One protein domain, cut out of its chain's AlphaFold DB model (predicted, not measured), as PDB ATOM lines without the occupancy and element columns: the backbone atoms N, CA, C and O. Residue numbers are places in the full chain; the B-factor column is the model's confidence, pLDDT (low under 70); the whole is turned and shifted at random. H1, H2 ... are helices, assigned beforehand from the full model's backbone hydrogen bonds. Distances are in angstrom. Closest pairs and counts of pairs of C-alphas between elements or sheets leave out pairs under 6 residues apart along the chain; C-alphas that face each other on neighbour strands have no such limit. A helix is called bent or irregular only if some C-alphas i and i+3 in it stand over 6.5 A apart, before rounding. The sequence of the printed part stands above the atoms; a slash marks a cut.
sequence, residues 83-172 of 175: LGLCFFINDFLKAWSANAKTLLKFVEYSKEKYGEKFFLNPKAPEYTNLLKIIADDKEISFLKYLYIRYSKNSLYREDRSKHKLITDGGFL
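What this domain is: This is residues 83 to 172 of the 175 residues of an uncharacterized protein of Xenorhabdus stockiae (UniProt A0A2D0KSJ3). One long helix, H1, makes the longest axis of the domain, and a short helical hairpin, H2 and H3, packs crosswise on one part of it. From H3 the last helix, H4, folds back toward the first end of H1, running opposite to it at a shallow tilt, with a gap between their centres. The printed part has 90 residues with four named helices, in the order H1, H2, H3, H4, and no named strand; the class is all helix. It is only just compact, close to loose, with a radius of gyration of the C-alphas of 14.4 A, and elongated, spanning 47 by 26 by 16 A.

How they stand to each other: Begin with H1, residues 83 to 114. With residues 103 to 110 alone it touches H2, residues 128 to 134, at a steep tilt of 66 degrees, opposite ways; look at the closest C-alphas, those of Val 107 and Leu 131, 6.1 A apart. With residues 96 to 100 alone H1 only just touches H3, residues 142 to 150, with 3 pairs of C-alphas within 8 A; the closest, Ala 100 and Tyr 145, are 6.8 A apart, and the two are about perpendicular at 81 degrees. H2 and H3 form a helical hairpin at a shallow tilt of 16 degrees, opposite ways; they only just touch, with 3 pairs within 8 A, and their closest C-alphas, Leu 130 and Ile 148, are 6.8 A apart. H3 is the hub, touching three helices, the third being H4, residues 158 to 172. H4 touches H3 with residues 161 to 165 alone, at a steep tilt of 55 degrees, opposite ways; the closest C-alphas, Tyr 150 and Ser 161, are 4.9 A apart. H1 and H4 are close but not clearly touching: their closest C-alphas, Leu 85 and Phe 171, are 7.8 A apart. H2 and H4 are apart. The packing of the helices is mostly crossed, 1 of 4 touching pairs being at a shallow tilt. In H1 and H3 every O i to N i+4 pair is within hydrogen-bond range, in H4 9 of 11, and in H2 1 of 3, beside 4 of 4 O i to N i+3 pairs.

Where its parts are: Find C-alpha 83 at (96.051, 16.997, 73.724); from there H1 runs 46.1 A to C-alpha 114 at (127.727, 30.931, 43.225). H2, residues 128 to 134, is 10.5 A long, and H3, residues 142 to 150, is 12.2 A long. H4, residues 158 to 172, runs 21.4 A to C-alpha 172 at (92.447, 24.212, 62.684); it is neither bent nor irregular, but only just: C-alphas 168 and 171 are 6.4 A apart.

The domain as a whole: The two C-alphas farthest apart are those of Leu 83 and Pro 122, at 49.2 A. Pro 122 is in the long link from H1 to H2, residues 115 to 127; the other two links are short. The printed part has no cut. Its mean pLDDT is 88.9, and residues 153 to 156 and 171 to 172 are under 70.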
ATOM      1  N   LEU A  83      94.862  17.851  73.734       92.19
ATOM      2  CA  LEU A  83      96.051  16.997  73.724       92.19
ATOM      3  C   LEU A  83      96.598  16.832  72.303       92.19
ATOM      4  O   LEU A  83      97.796  17.010  72.088       92.19
ATOM      5  N   GLY A  84      95.727  16.560  71.327       89.38
ATOM      6  CA  GLY A  84      96.107  16.484  69.916       89.38
ATOM      7  C   GLY A  84      96.762  17.774  69.417       89.38
ATOM      8  O   GLY A  84      97.793  17.717  68.750       89.38
ATOM      9  N   LEU A  85      96.216  18.932  69.799       89.12
ATOM     10  CA  LEU A  85      96.772  20.239  69.451       89.12
ATOM     11  C   LEU A  85      98.159  20.445  70.069       89.12
ATOM     12  O   LEU A  85      99.068  20.910  69.384       89.12
ATOM     13  N   CYS A  86      98.352  20.061  71.334       91.31
ATOM     14  CA  CYS A  86      99.653  20.141  72.000       91.31
ATOM     15  C   CYS A  86     100.721  19.302  71.282       91.31
ATOM     16  O   CYS A  86     101.826  19.796  71.039       91.31
ATOM     17  N   PHE A  87     100.399  18.059  70.909       91.56
ATOM     18  CA  PHE A  87     101.318  17.208  70.145       91.56
ATOM     19  C   PHE A  87     101.619  17.797  68.768       91.56
ATOM     20  O   PHE A  87     102.787  17.907  68.395       91.56
ATOM     21  N   PHE A  88     100.588  18.259  68.061       90.75
ATOM     22  CA  PHE A  88     100.739  18.882  66.752       90.75
ATOM     23  C   PHE A  88     101.653  20.115  66.797       90.75
ATOM     24  O   PHE A  88     102.593  20.212  66.008       90.75
ATOM     25  N   ILE A  89     101.426  21.038  67.740       91.25
ATOM     26  CA  ILE A  89     102.258  22.238  67.900       91.25
ATOM     27  C   ILE A  89     103.708  21.844  68.194       91.25
ATOM     28  O   ILE A  89     104.628  22.393  67.587       91.25
ATOM     29  N   ASN A  90     103.930  20.885  69.094       94.38
ATOM     30  CA  ASN A  90     105.273  20.432  69.447       94.38
ATOM     31  C   ASN A  90     106.020  19.849  68.236       94.38
ATOM     32  O   ASN A  90     107.168  20.217  67.970       94.38
ATOM     33  N   ASP A  91     105.365  18.978  67.471       92.81
ATOM     34  CA  ASP A  91     105.958  18.373  66.278       92.81
ATOM     35  C   ASP A  91     106.208  19.412  65.182       92.81
ATOM     36  O   ASP A  91     107.267  19.415  64.546       92.81
ATOM     37  N   PHE A  92     105.288  20.362  65.017       92.31
ATOM     38  CA  PHE A  92     105.450  21.471  64.089       92.31
ATOM     39  C   PHE A  92     106.643  22.368  64.456       92.31
ATOM     40  O   PHE A  92     107.438  22.715  63.578       92.31
ATOM     41  N   LEU A  93     106.827  22.698  65.739       93.62
ATOM     42  CA  LEU A  93     107.966  23.491  66.218       93.62
ATOM     43  C   LEU A  93     109.302  22.764  66.006       93.62
ATOM     44  O   LEU A  93     110.268  23.374  65.536       93.62
ATOM     45  N   LYS A  94     109.359  21.454  66.275       95.19
ATOM     46  CA  LYS A  94     110.548  20.630  65.991       95.19
ATOM     47  C   LYS A  94     110.869  20.612  64.499       95.19
ATOM     48  O   LYS A  94     112.018  20.834  64.110       95.19
ATOM     49  N   ALA A  95     109.856  20.397  63.659       92.38
ATOM     50  CA  ALA A  95     110.010  20.404  62.210       92.38
ATOM     51  C   ALA A  95     110.459  21.777  61.692       92.38
ATOM     52  O   ALA A  95     111.307  21.849  60.801       92.38
ATOM     53  N   TRP A  96     109.928  22.871  62.248       93.88
ATOM     54  CA  TRP A  96     110.387  24.223  61.936       93.88
ATOM     55  C   TRP A  96     111.867  24.404  62.263       93.88
ATOM     56  O   TRP A  96     112.631  24.759  61.365       93.88
ATOM     57  N   SER A  97     112.284  24.104  63.493       95.12
ATOM     58  CA  SER A  97     113.679  24.260  63.917       95.12
ATOM     59  C   SER A  97     114.645  23.464  63.030       95.12
ATOM     60  O   SER A  97     115.663  23.992  62.575       95.12
ATOM     61  N   ALA A  98     114.303  22.211  62.712       94.88
ATOM     62  CA  ALA A  98     115.113  21.368  61.838       94.88
ATOM     63  C   ALA A  98     115.199  21.927  60.406       94.88
ATOM     64  O   ALA A  98     116.290  22.048  59.847       94.88
ATOM     65  N   ASN A  99     114.065  22.320  59.820       93.31
ATOM     66  CA  ASN A  99     114.038  22.862  58.463       93.31
ATOM     67  C   ASN A  99     114.738  24.220  58.364       93.31
ATOM     68  O   ASN A  99     115.384  24.488  57.354       93.31
ATOM     69  N   ALA A 100     114.649  25.060  59.396       94.81
ATOM     70  CA  ALA A 100     115.343  26.341  59.437       94.81
ATOM     71  C   ALA A 100     116.867  26.156  59.351       94.81
ATOM     72  O   ALA A 100     117.522  26.805  58.538       94.81
ATOM     73  N   LYS A 101     117.424  25.195  60.100       95.75
ATOM     74  CA  LYS A 101     118.852  24.839  60.011       95.75
ATOM     75  C   LYS A 101     119.232  24.348  58.614       95.75
ATOM     76  O   LYS A 101     120.273  24.726  58.088       95.75
ATOM     77  N   THR A 102     118.387  23.527  57.995       94.31
ATOM     78  CA  THR A 102     118.613  23.040  56.625       94.31
ATOM     79  C   THR A 102     118.592  24.175  55.597       94.31
ATOM     80  O   THR A 102     119.415  24.189  54.687       94.31
ATOM     81  N   LEU A 103     117.693  25.150  55.748       94.25
ATOM     82  CA  LEU A 103     117.637  26.328  54.881       94.25
ATOM     83  C   LEU A 103     118.913  27.172  54.969       94.25
ATOM     84  O   LEU A 103     119.436  27.563  53.930       94.25
ATOM     85  N   LEU A 104     119.444  27.398  56.175       96.12
ATOM     86  CA  LEU A 104     120.712  28.114  56.357       96.12
ATOM     87  C   LEU A 104     121.883  27.382  55.686       96.12
ATOM     88  O   LEU A 104     122.656  28.004  54.966       96.12
ATOM     89  N   LYS A 105     121.942  26.048  55.790       95.31
ATOM     90  CA  LYS A 105     122.937  25.249  55.050       95.31
ATOM     91  C   LYS A 105     122.814  25.413  53.533       95.31
ATOM     92  O   LYS A 105     123.818  25.433  52.830       95.31
ATOM     93  N   PHE A 106     121.596  25.545  53.003       93.75
ATOM     94  CA  PHE A 106     121.415  25.835  51.579       93.75
ATOM     95  C   PHE A 106     121.888  27.238  51.193       93.75
ATOM     96  O   PHE A 106     122.376  27.408  50.075       93.75
ATOM     97  N   VAL A 107     121.765  28.229  52.084       95.69
ATOM     98  CA  VAL A 107     122.350  29.563  51.876       95.69
ATOM     99  C   VAL A 107     123.869  29.452  51.796       95.69
ATOM    100  O   VAL A 107     124.444  29.904  50.811       95.69
ATOM    101  N   GLU A 108     124.504  28.804  52.776       96.44
ATOM    102  CA  GLU A 108     125.962  28.599  52.815       96.44
ATOM    103  C   GLU A 108     126.462  27.908  51.543       96.44
ATOM    104  O   GLU A 108     127.334  28.434  50.853       96.44
ATOM    105  N   TYR A 109     125.827  26.799  51.155       95.06
ATOM    106  CA  TYR A 109     126.153  26.089  49.917       95.06
ATOM    107  C   TYR A 109     125.988  26.968  48.667       95.06
ATOM    108  O   TYR A 109     126.781  26.902  47.727       95.06
ATOM    109  N   SER A 110     124.949  27.806  48.633       95.06
ATOM    110  CA  SER A 110     124.719  28.712  47.503       95.06
ATOM    111  C   SER A 110     125.790  29.801  47.434       95.06
ATOM    112  O   SER A 110     126.249  30.117  46.335       95.06
ATOM    113  N   LYS A 111     126.222  30.329  48.586       96.50
ATOM    114  CA  LYS A 111     127.321  31.297  48.681       96.50
ATOM    115  C   LYS A 111     128.648  30.689  48.237       96.50
ATOM    116  O   LYS A 111     129.350  31.301  47.438       96.50
ATOM    117  N   GLU A 112     128.950  29.471  48.676       96.81
ATOM    118  CA  GLU A 112     130.161  28.744  48.280       96.81
ATOM    119  C   GLU A 112     130.209  28.513  46.763       96.81
ATOM    120  O   GLU A 112     131.222  28.763  46.112       96.81
ATOM    121  N   LYS A 113     129.090  28.080  46.174       96.44
ATOM    122  CA  LYS A 113     129.046  27.670  44.766       96.44
ATOM    123  C   LYS A 113     128.884  28.824  43.775       96.44
ATOM    124  O   LYS A 113     129.400  28.751  42.660       96.44
ATOM    125  N   TYR A 114     128.125  29.854  44.140       96.12
ATOM    126  CA  TYR A 114     127.727  30.931  43.225       96.12
ATOM    127  C   TYR A 114     128.197  32.322  43.679       96.12
ATOM    128  O   TYR A 114     127.940  33.301  42.973       96.12
ATOM    129  N   GLY A 115     128.906  32.412  44.807       95.19
ATOM    130  CA  GLY A 115     129.399  33.646  45.417       95.19
ATOM    131  C   GLY A 115     128.409  34.276  46.401       95.19
ATOM    132  O   GLY A 115     127.227  33.940  46.422       95.19
ATOM    133  N   GLU A 116     128.875  35.250  47.191       94.44
ATOM    134  CA  GLU A 116     128.064  35.941  48.217       94.44
ATOM    135  C   GLU A 116     126.732  36.481  47.679       94.44
ATOM    136  O   GLU A 116     125.691  36.390  48.324       94.44
ATOM    137  N   LYS A 117     126.746  36.991  46.445       93.69
ATOM    138  CA  LYS A 117     125.554  37.474  45.740       93.69
ATOM    139  C   LYS A 117     124.977  36.400  44.814       93.69
ATOM    140  O   LYS A 117     124.660  36.691  43.662       93.69
ATOM    141  N   PHE A 118     124.838  35.166  45.304       94.00
ATOM    142  CA  PHE A 118     124.370  34.008  44.526       94.00
ATOM    143  C   PHE A 118     123.053  34.270  43.780       94.00
ATOM    144  O   PHE A 118     122.884  33.820  42.655       94.00
ATOM    145  N   PHE A 119     122.149  35.062  44.365       90.00
ATOM    146  CA  PHE A 119     120.858  35.441  43.777       90.00
ATOM    147  C   PHE A 119     120.967  36.374  42.553       90.00
ATOM    148  O   PHE A 119     119.961  36.649  41.907       90.00
ATOM    149  N   LEU A 120     122.158  36.901  42.247       92.44
ATOM    150  CA  LEU A 120     122.449  37.650  41.017       92.44
ATOM    151  C   LEU A 120     123.243  36.815  40.006       92.44
ATOM    152  O   LEU A 120     123.517  37.287  38.903       92.44
ATOM    153  N   ASN A 121     123.659  35.600  40.373       93.00
ATOM    154  CA  ASN A 121     124.482  34.769  39.512       93.00
ATOM    155  C   ASN A 121     123.593  34.072  38.466       93.00
ATOM    156  O   ASN A 121     122.736  33.275  38.844       93.00
ATOM    157  N   PRO A 122     123.811  34.285  37.155       92.12
ATOM    158  CA  PRO A 122     122.990  33.669  36.110       92.12
ATOM    159  C   PRO A 122     123.116  32.138  36.056       92.12
ATOM    160  O   PRO A 122     122.293  31.477  35.430       92.12
ATOM    161  N   LYS A 123     124.139  31.557  36.698       93.56
ATOM    162  CA  LYS A 123     124.317  30.103  36.829       93.56
ATOM    163  C   LYS A 123     123.592  29.520  38.048       93.56
ATOM    164  O   LYS A 123     123.555  28.296  38.186       93.56
ATOM    165  N   ALA A 124     123.069  30.356  38.948       91.44
ATOM    166  CA  ALA A 124     122.360  29.885  40.128       91.44
ATOM    167  C   ALA A 124     120.953  29.387  39.743       91.44
ATOM    168  O   ALA A 124     120.256  30.036  38.962       91.44
ATOM    169  N   PRO A 125     120.501  28.245  40.287       87.12
ATOM    170  CA  PRO A 125     119.150  27.754  40.053       87.12
ATOM    171  C   PRO A 125     118.085  28.731  40.553       87.12
ATOM    172  O   PRO A 125     118.246  29.333  41.616       87.12
ATOM    173  N   GLU A 126     116.944  28.792  39.869       84.00
ATOM    174  CA  GLU A 126     115.842  29.709  40.203       84.00
ATOM    175  C   GLU A 126     115.351  29.572  41.655       84.00
ATOM    176  O   GLU A 126     115.049  30.570  42.308       84.00
ATOM    177  N   TYR A 127     115.342  28.352  42.210       77.81
ATOM    178  CA  TYR A 127     114.910  28.103  43.592       77.81
ATOM    179  C   TYR A 127     115.753  28.863  44.631       77.81
ATOM    180  O   TYR A 127     115.276  29.143  45.734       77.81
ATOM    181  N   THR A 128     117.004  29.208  44.296       86.56
ATOM    182  CA  THR A 128     117.893  29.961  45.190       86.56
ATOM    183  C   THR A 128     117.402  31.393  45.400       86.56
ATOM    184  O   THR A 128     117.691  31.985  46.435       86.56
ATOM    185  N   ASN A 129     116.554  31.932  44.517       86.00
ATOM    186  CA  ASN A 129     115.993  33.277  44.667       86.00
ATOM    187  C   ASN A 129     115.218  33.459  45.978       86.00
ATOM    188  O   ASN A 129     115.257  34.539  46.564       86.00
ATOM    189  N   LEU A 130     114.554  32.413  46.484       87.44
ATOM    190  CA  LEU A 130     113.898  32.486  47.791       87.44
ATOM    191  C   LEU A 130     114.879  32.519  48.962       87.44
ATOM    192  O   LEU A 130     114.573  33.125  49.989       87.44
ATOM    193  N   LEU A 131     116.055  31.908  48.813       91.62
ATOM    194  CA  LEU A 131     117.093  31.931  49.845       91.62
ATOM    195  C   LEU A 131     117.648  33.344  50.056       91.62
ATOM    196  O   LEU A 131     118.144  33.640  51.137       91.62
ATOM    197  N   LYS A 132     117.482  34.255  49.082       92.88
ATOM    198  CA  LYS A 132     117.818  35.683  49.225       92.88
ATOM    199  C   LYS A 132     117.212  36.313  50.486       92.88
ATOM    200  O   LYS A 132     117.839  37.158  51.108       92.88
ATOM    201  N   ILE A 133     116.005  35.900  50.871       92.81
ATOM    202  CA  ILE A 133     115.246  36.468  52.004       92.81
ATOM    203  C   ILE A 133     115.959  36.248  53.349       92.81
ATOM    204  O   ILE A 133     115.754  37.005  54.303       92.81
ATOM    205  N   ILE A 134     116.779  35.200  53.406       94.75
ATOM    206  CA  ILE A 134     117.510  34.734  54.586       94.75
ATOM    207  C   ILE A 134     119.027  34.717  54.339       94.75
ATOM    208  O   ILE A 134     119.753  34.066  55.077       94.75
ATOM    209  N   ALA A 135     119.519  35.392  53.292       94.62
ATOM    210  CA  ALA A 135     120.916  35.279  52.861       94.62
ATOM    211  C   ALA A 135     121.928  35.777  53.908       94.62
ATOM    212  O   ALA A 135     123.052  35.274  53.963       94.62
ATOM    213  N   ASP A 136     121.512  36.736  54.735       94.69
ATOM    214  CA  ASP A 136     122.327  37.361  55.781       94.69
ATOM    215  C   ASP A 136     121.846  36.991  57.196       94.69
ATOM    216  O   ASP A 136     122.373  37.479  58.197       94.69
ATOM    217  N   ASP A 137     120.836  36.120  57.295       95.19
ATOM    218  CA  ASP A 137     120.265  35.705  58.571       95.19
ATOM    219  C   ASP A 137     121.153  34.635  59.222       95.19
ATOM    220  O   ASP A 137     121.475  33.617  58.613       95.19
ATOM    221  N   LYS A 138     121.490  34.818  60.503       93.88
ATOM    222  CA  LYS A 138     122.095  33.753  61.328       93.88
ATOM    223  C   LYS A 138     121.057  32.759  61.846       93.88
ATOM    224  O   LYS A 138     121.369  31.599  62.084       93.88
ATOM    225  N   GLU A 139     119.822  33.222  62.013       94.88
ATOM    226  CA  GLU A 139     118.671  32.432  62.436       94.88
ATOM    227  C   GLU A 139     117.432  32.882  61.666       94.88
ATOM    228  O   GLU A 139     117.232  34.072  61.418       94.88
ATOM    229  N   ILE A 140     116.576  31.931  61.297       95.19
ATOM    230  CA  ILE A 140     115.383  32.216  60.499       95.19
ATOM    231  C   ILE A 140     114.206  32.469  61.432       95.19
ATOM    232  O   ILE A 140     113.762  31.570  62.151       95.19
ATOM    233  N   SER A 141     113.647  33.677  61.365       95.19
ATOM    234  CA  SER A 141     112.428  34.003  62.103       95.19
ATOM    235  C   SER A 141     111.250  33.141  61.647       95.19
ATOM    236  O   SER A 141     111.155  32.722  60.490       95.19
ATOM    237  N   PHE A 142     110.306  32.910  62.557       92.81
ATOM    238  CA  PHE A 142     109.139  32.082  62.277       92.81
ATOM    239  C   PHE A 142     108.369  32.549  61.031       92.81
ATOM    240  O   PHE A 142     108.075  31.751  60.146       92.81
ATOM    241  N   LEU A 143     108.127  33.857  60.901       92.69
ATOM    242  CA  LEU A 143     107.412  34.424  59.755       92.69
ATOM    243  C   LEU A 143     108.169  34.235  58.434       92.69
ATOM    244  O   LEU A 143     107.553  33.862  57.436       92.69
ATOM    245  N   LYS A 144     109.497  34.428  58.423       93.81
ATOM    246  CA  LYS A 144     110.317  34.166  57.228       93.81
ATOM    247  C   LYS A 144     110.266  32.688  56.843       93.81
ATOM    248  O   LYS A 144     110.132  32.368  55.662       93.81
ATOM    249  N   TYR A 145     110.299  31.788  57.823       92.75
ATOM    250  CA  TYR A 145     110.148  30.357  57.579       92.75
ATOM    251  C   TYR A 145     108.784  30.005  56.974       92.75
ATOM    252  O   TYR A 145     108.739  29.291  55.972       92.75
ATOM    253  N   LEU A 146     107.681  30.516  57.537       91.44
ATOM    254  CA  LEU A 146     106.344  30.278  56.984       91.44
ATOM    255  C   LEU A 146     106.231  30.818  55.557       91.44
ATOM    256  O   LEU A 146     105.709  30.124  54.684       91.44
ATOM    257  N   TYR A 147     106.768  32.016  55.308       90.00
ATOM    258  CA  TYR A 147     106.805  32.598  53.972       90.00
ATOM    259  C   TYR A 147     107.547  31.685  52.990       90.00
ATOM    260  O   TYR A 147     107.005  31.342  51.945       90.00
ATOM    261  N   ILE A 148     108.748  31.212  53.333       89.56
ATOM    262  CA  ILE A 148     109.520  30.304  52.469       89.56
ATOM    263  C   ILE A 148     108.790  28.964  52.263       89.56
ATOM    264  O   ILE A 148     108.771  28.443  51.147       89.56
ATOM    265  N   ARG A 149     108.172  28.403  53.312       88.25
ATOM    266  CA  ARG A 149     107.480  27.099  53.273       88.25
ATOM    267  C   ARG A 149     106.227  27.129  52.394       88.25
ATOM    268  O   ARG A 149     105.985  26.172  51.654       88.25
ATOM    269  N   TYR A 150     105.443  28.202  52.474       87.81
ATOM    270  CA  TYR A 150     104.130  28.292  51.824       87.81
ATOM    271  C   TYR A 150     104.076  29.242  50.625       87.81
ATOM    272  O   TYR A 150     103.035  29.335  49.979       87.81
ATOM    273  N   SER A 151     105.173  29.926  50.294       84.12
ATOM    274  CA  SER A 151     105.259  30.723  49.070       84.12
ATOM    275  C   SER A 151     105.064  29.850  47.831       84.12
ATOM    276  O   SER A 151     105.507  28.703  47.773       84.12
ATOM    277  N   LYS A 152     104.446  30.429  46.799       74.06
ATOM    278  CA  LYS A 152     104.295  29.807  45.477       74.06
ATOM    279  C   LYS A 152     105.640  29.357  44.894       74.06
ATOM    280  O   LYS A 152     105.720  28.307  44.267       74.06
ATOM    281  N   ASN A 153     106.688  30.131  45.166       69.56
ATOM    282  CA  ASN A 153     108.035  29.891  44.657       69.56
ATOM    283  C   ASN A 153     108.859  28.982  45.578       69.56
ATOM    284  O   ASN A 153     110.082  28.973  45.456       69.56
ATOM    285  N   SER A 154     108.233  28.290  46.547       69.12
ATOM    286  CA  SER A 154     108.955  27.500  47.550       69.12
ATOM    287  C   SER A 154     109.934  26.512  46.920       69.12
ATOM    288  O   SER A 154     109.733  26.007  45.813       69.12
ATOM    289  N   LEU A 155     110.938  26.117  47.708       68.38
ATOM    290  CA  LEU A 155     111.841  25.011  47.372       68.38
ATOM    291  C   LEU A 155     111.104  23.705  47.020       68.38
ATOM    292  O   LEU A 155     111.688  22.805  46.424       68.38
ATOM    293  N   TYR A 156     109.836  23.572  47.414       67.31
ATOM    294  CA  TYR A 156     109.063  22.344  47.298       67.31
ATOM    295  C   TYR A 156     108.082  22.334  46.120       67.31
ATOM    296  O   TYR A 156     107.393  21.327  45.976       67.31
ATOM    297  N   ARG A 157     108.083  23.366  45.258       73.19
ATOM    298  CA  ARG A 157     107.060  23.634  44.226       73.19
ATOM    299  C   ARG A 157     105.696  24.007  44.819       73.19
ATOM    300  O   ARG A 157     105.365  23.693  45.964       73.19
ATOM    301  N   GLU A 158     104.900  24.699  44.009       79.56
ATOM    302  CA  GLU A 158     103.607  25.268  44.402       79.56
ATOM    303  C   GLU A 158     102.609  24.214  44.909       79.56
ATOM    304  O   GLU A 158     101.922  24.442  45.907       79.56
ATOM    305  N   ASP A 159     102.534  23.059  44.250       82.12
ATOM    306  CA  ASP A 159     101.639  21.952  44.595       82.12
ATOM    307  C   ASP A 159     101.913  21.425  46.009       82.12
ATOM    308  O   ASP A 159     100.989  21.319  46.826       82.12
ATOM    309  N   ARG A 160     103.185  21.182  46.350       80.69
ATOM    310  CA  ARG A 160     103.539  20.725  47.700       80.69
ATOM    311  C   ARG A 160     103.377  21.818  48.739       80.69
ATOM    312  O   ARG A 160     103.019  21.499  49.868       80.69
ATOM    313  N   SER A 161     103.639  23.080  48.403       83.69
ATOM    314  CA  SER A 161     103.409  24.186  49.340       83.69
ATOM    315  C   SER A 161     101.941  24.338  49.696       83.69
ATOM    316  O   SER A 161     101.626  24.486  50.876       83.69
ATOM    317  N   LYS A 162     101.045  24.222  48.711       84.75
ATOM    318  CA  LYS A 162      99.597  24.196  48.953       84.75
ATOM    319  C   LYS A 162      99.200  22.995  49.797       84.75
ATOM    320  O   LYS A 162      98.479  23.163  50.773       84.75
ATOM    321  N   HIS A 163      99.702  21.806  49.461       84.50
ATOM    322  CA  HIS A 163      99.412  20.605  50.238       84.50
ATOM    323  C   HIS A 163      99.864  20.755  51.696       84.50
ATOM    324  O   HIS A 163      99.064  20.531  52.594       84.50
ATOM    325  N   LYS A 164     101.093  21.232  51.933       84.19
ATOM    326  CA  LYS A 164     101.615  21.497  53.282       84.19
ATOM    327  C   LYS A 164     100.800  22.546  54.029       84.19
ATOM    328  O   LYS A 164     100.532  22.374  55.208       84.19
ATOM    329  N   LEU A 165     100.387  23.623  53.360       87.19
ATOM    330  CA  LEU A 165      99.538  24.642  53.979       87.19
ATOM    331  C   LEU A 165      98.187  24.052  54.405       87.19
ATOM    332  O   LEU A 165      97.703  24.354  55.491       87.19
ATOM    333  N   ILE A 166      97.601  23.189  53.572       85.31
ATOM    334  CA  ILE A 166      96.342  22.504  53.876       85.31
ATOM    335  C   ILE A 166      96.526  21.478  54.994       85.31
ATOM    336  O   ILE A 166      95.644  21.372  55.833       85.31
ATOM    337  N   THR A 167      97.629  20.731  55.048       83.31
ATOM    338  CA  THR A 167      97.853  19.760  56.133       83.31
ATOM    339  C   THR A 167      98.162  20.455  57.453       83.31
ATOM    340  O   THR A 167      97.587  20.100  58.478       83.31
ATOM    341  N   ASP A 168      99.016  21.478  57.426       84.69
ATOM    342  CA  ASP A 168      99.466  22.181  58.627       84.69
ATOM    343  C   ASP A 168      98.372  23.132  59.155       84.69
ATOM    344  O   ASP A 168      98.187  23.267  60.361       84.69
ATOM    345  N   GLY A 169      97.598  23.763  58.264       79.38
ATOM    346  CA  GLY A 169      96.412  24.554  58.623       79.38
ATOM    347  C   GLY A 169      95.151  23.708  58.831       79.38
ATOM    348  O   GLY A 169      94.228  24.134  59.518       79.38
ATOM    349  N   GLY A 170      95.123  22.494  58.276       72.56
ATOM    350  CA  GLY A 170      94.025  21.524  58.316       72.56
ATOM    351  C   GLY A 170      93.559  21.201  59.725       72.56
ATOM    352  O   GLY A 170      92.361  21.109  59.979       72.56
ATOM    353  N   PHE A 171      94.510  21.107  60.652       65.12
ATOM    354  CA  PHE A 171      94.241  20.846  62.061       65.12
ATOM    355  C   PHE A 171      93.300  21.891  62.690       65.12
ATOM    356  O   PHE A 171      92.499  21.557  63.559       65.12
ATOM    357  N   LEU A 172      93.323  23.138  62.204       61.53
ATOM    358  CA  LEU A 172      92.447  24.212  62.684       61.53
ATOM    359  C   LEU A 172      91.014  24.114  62.140       61.53
ATOM    360  O   LEU A 172      90.108  24.696  62.723       61.53
TER     361      LEU A 172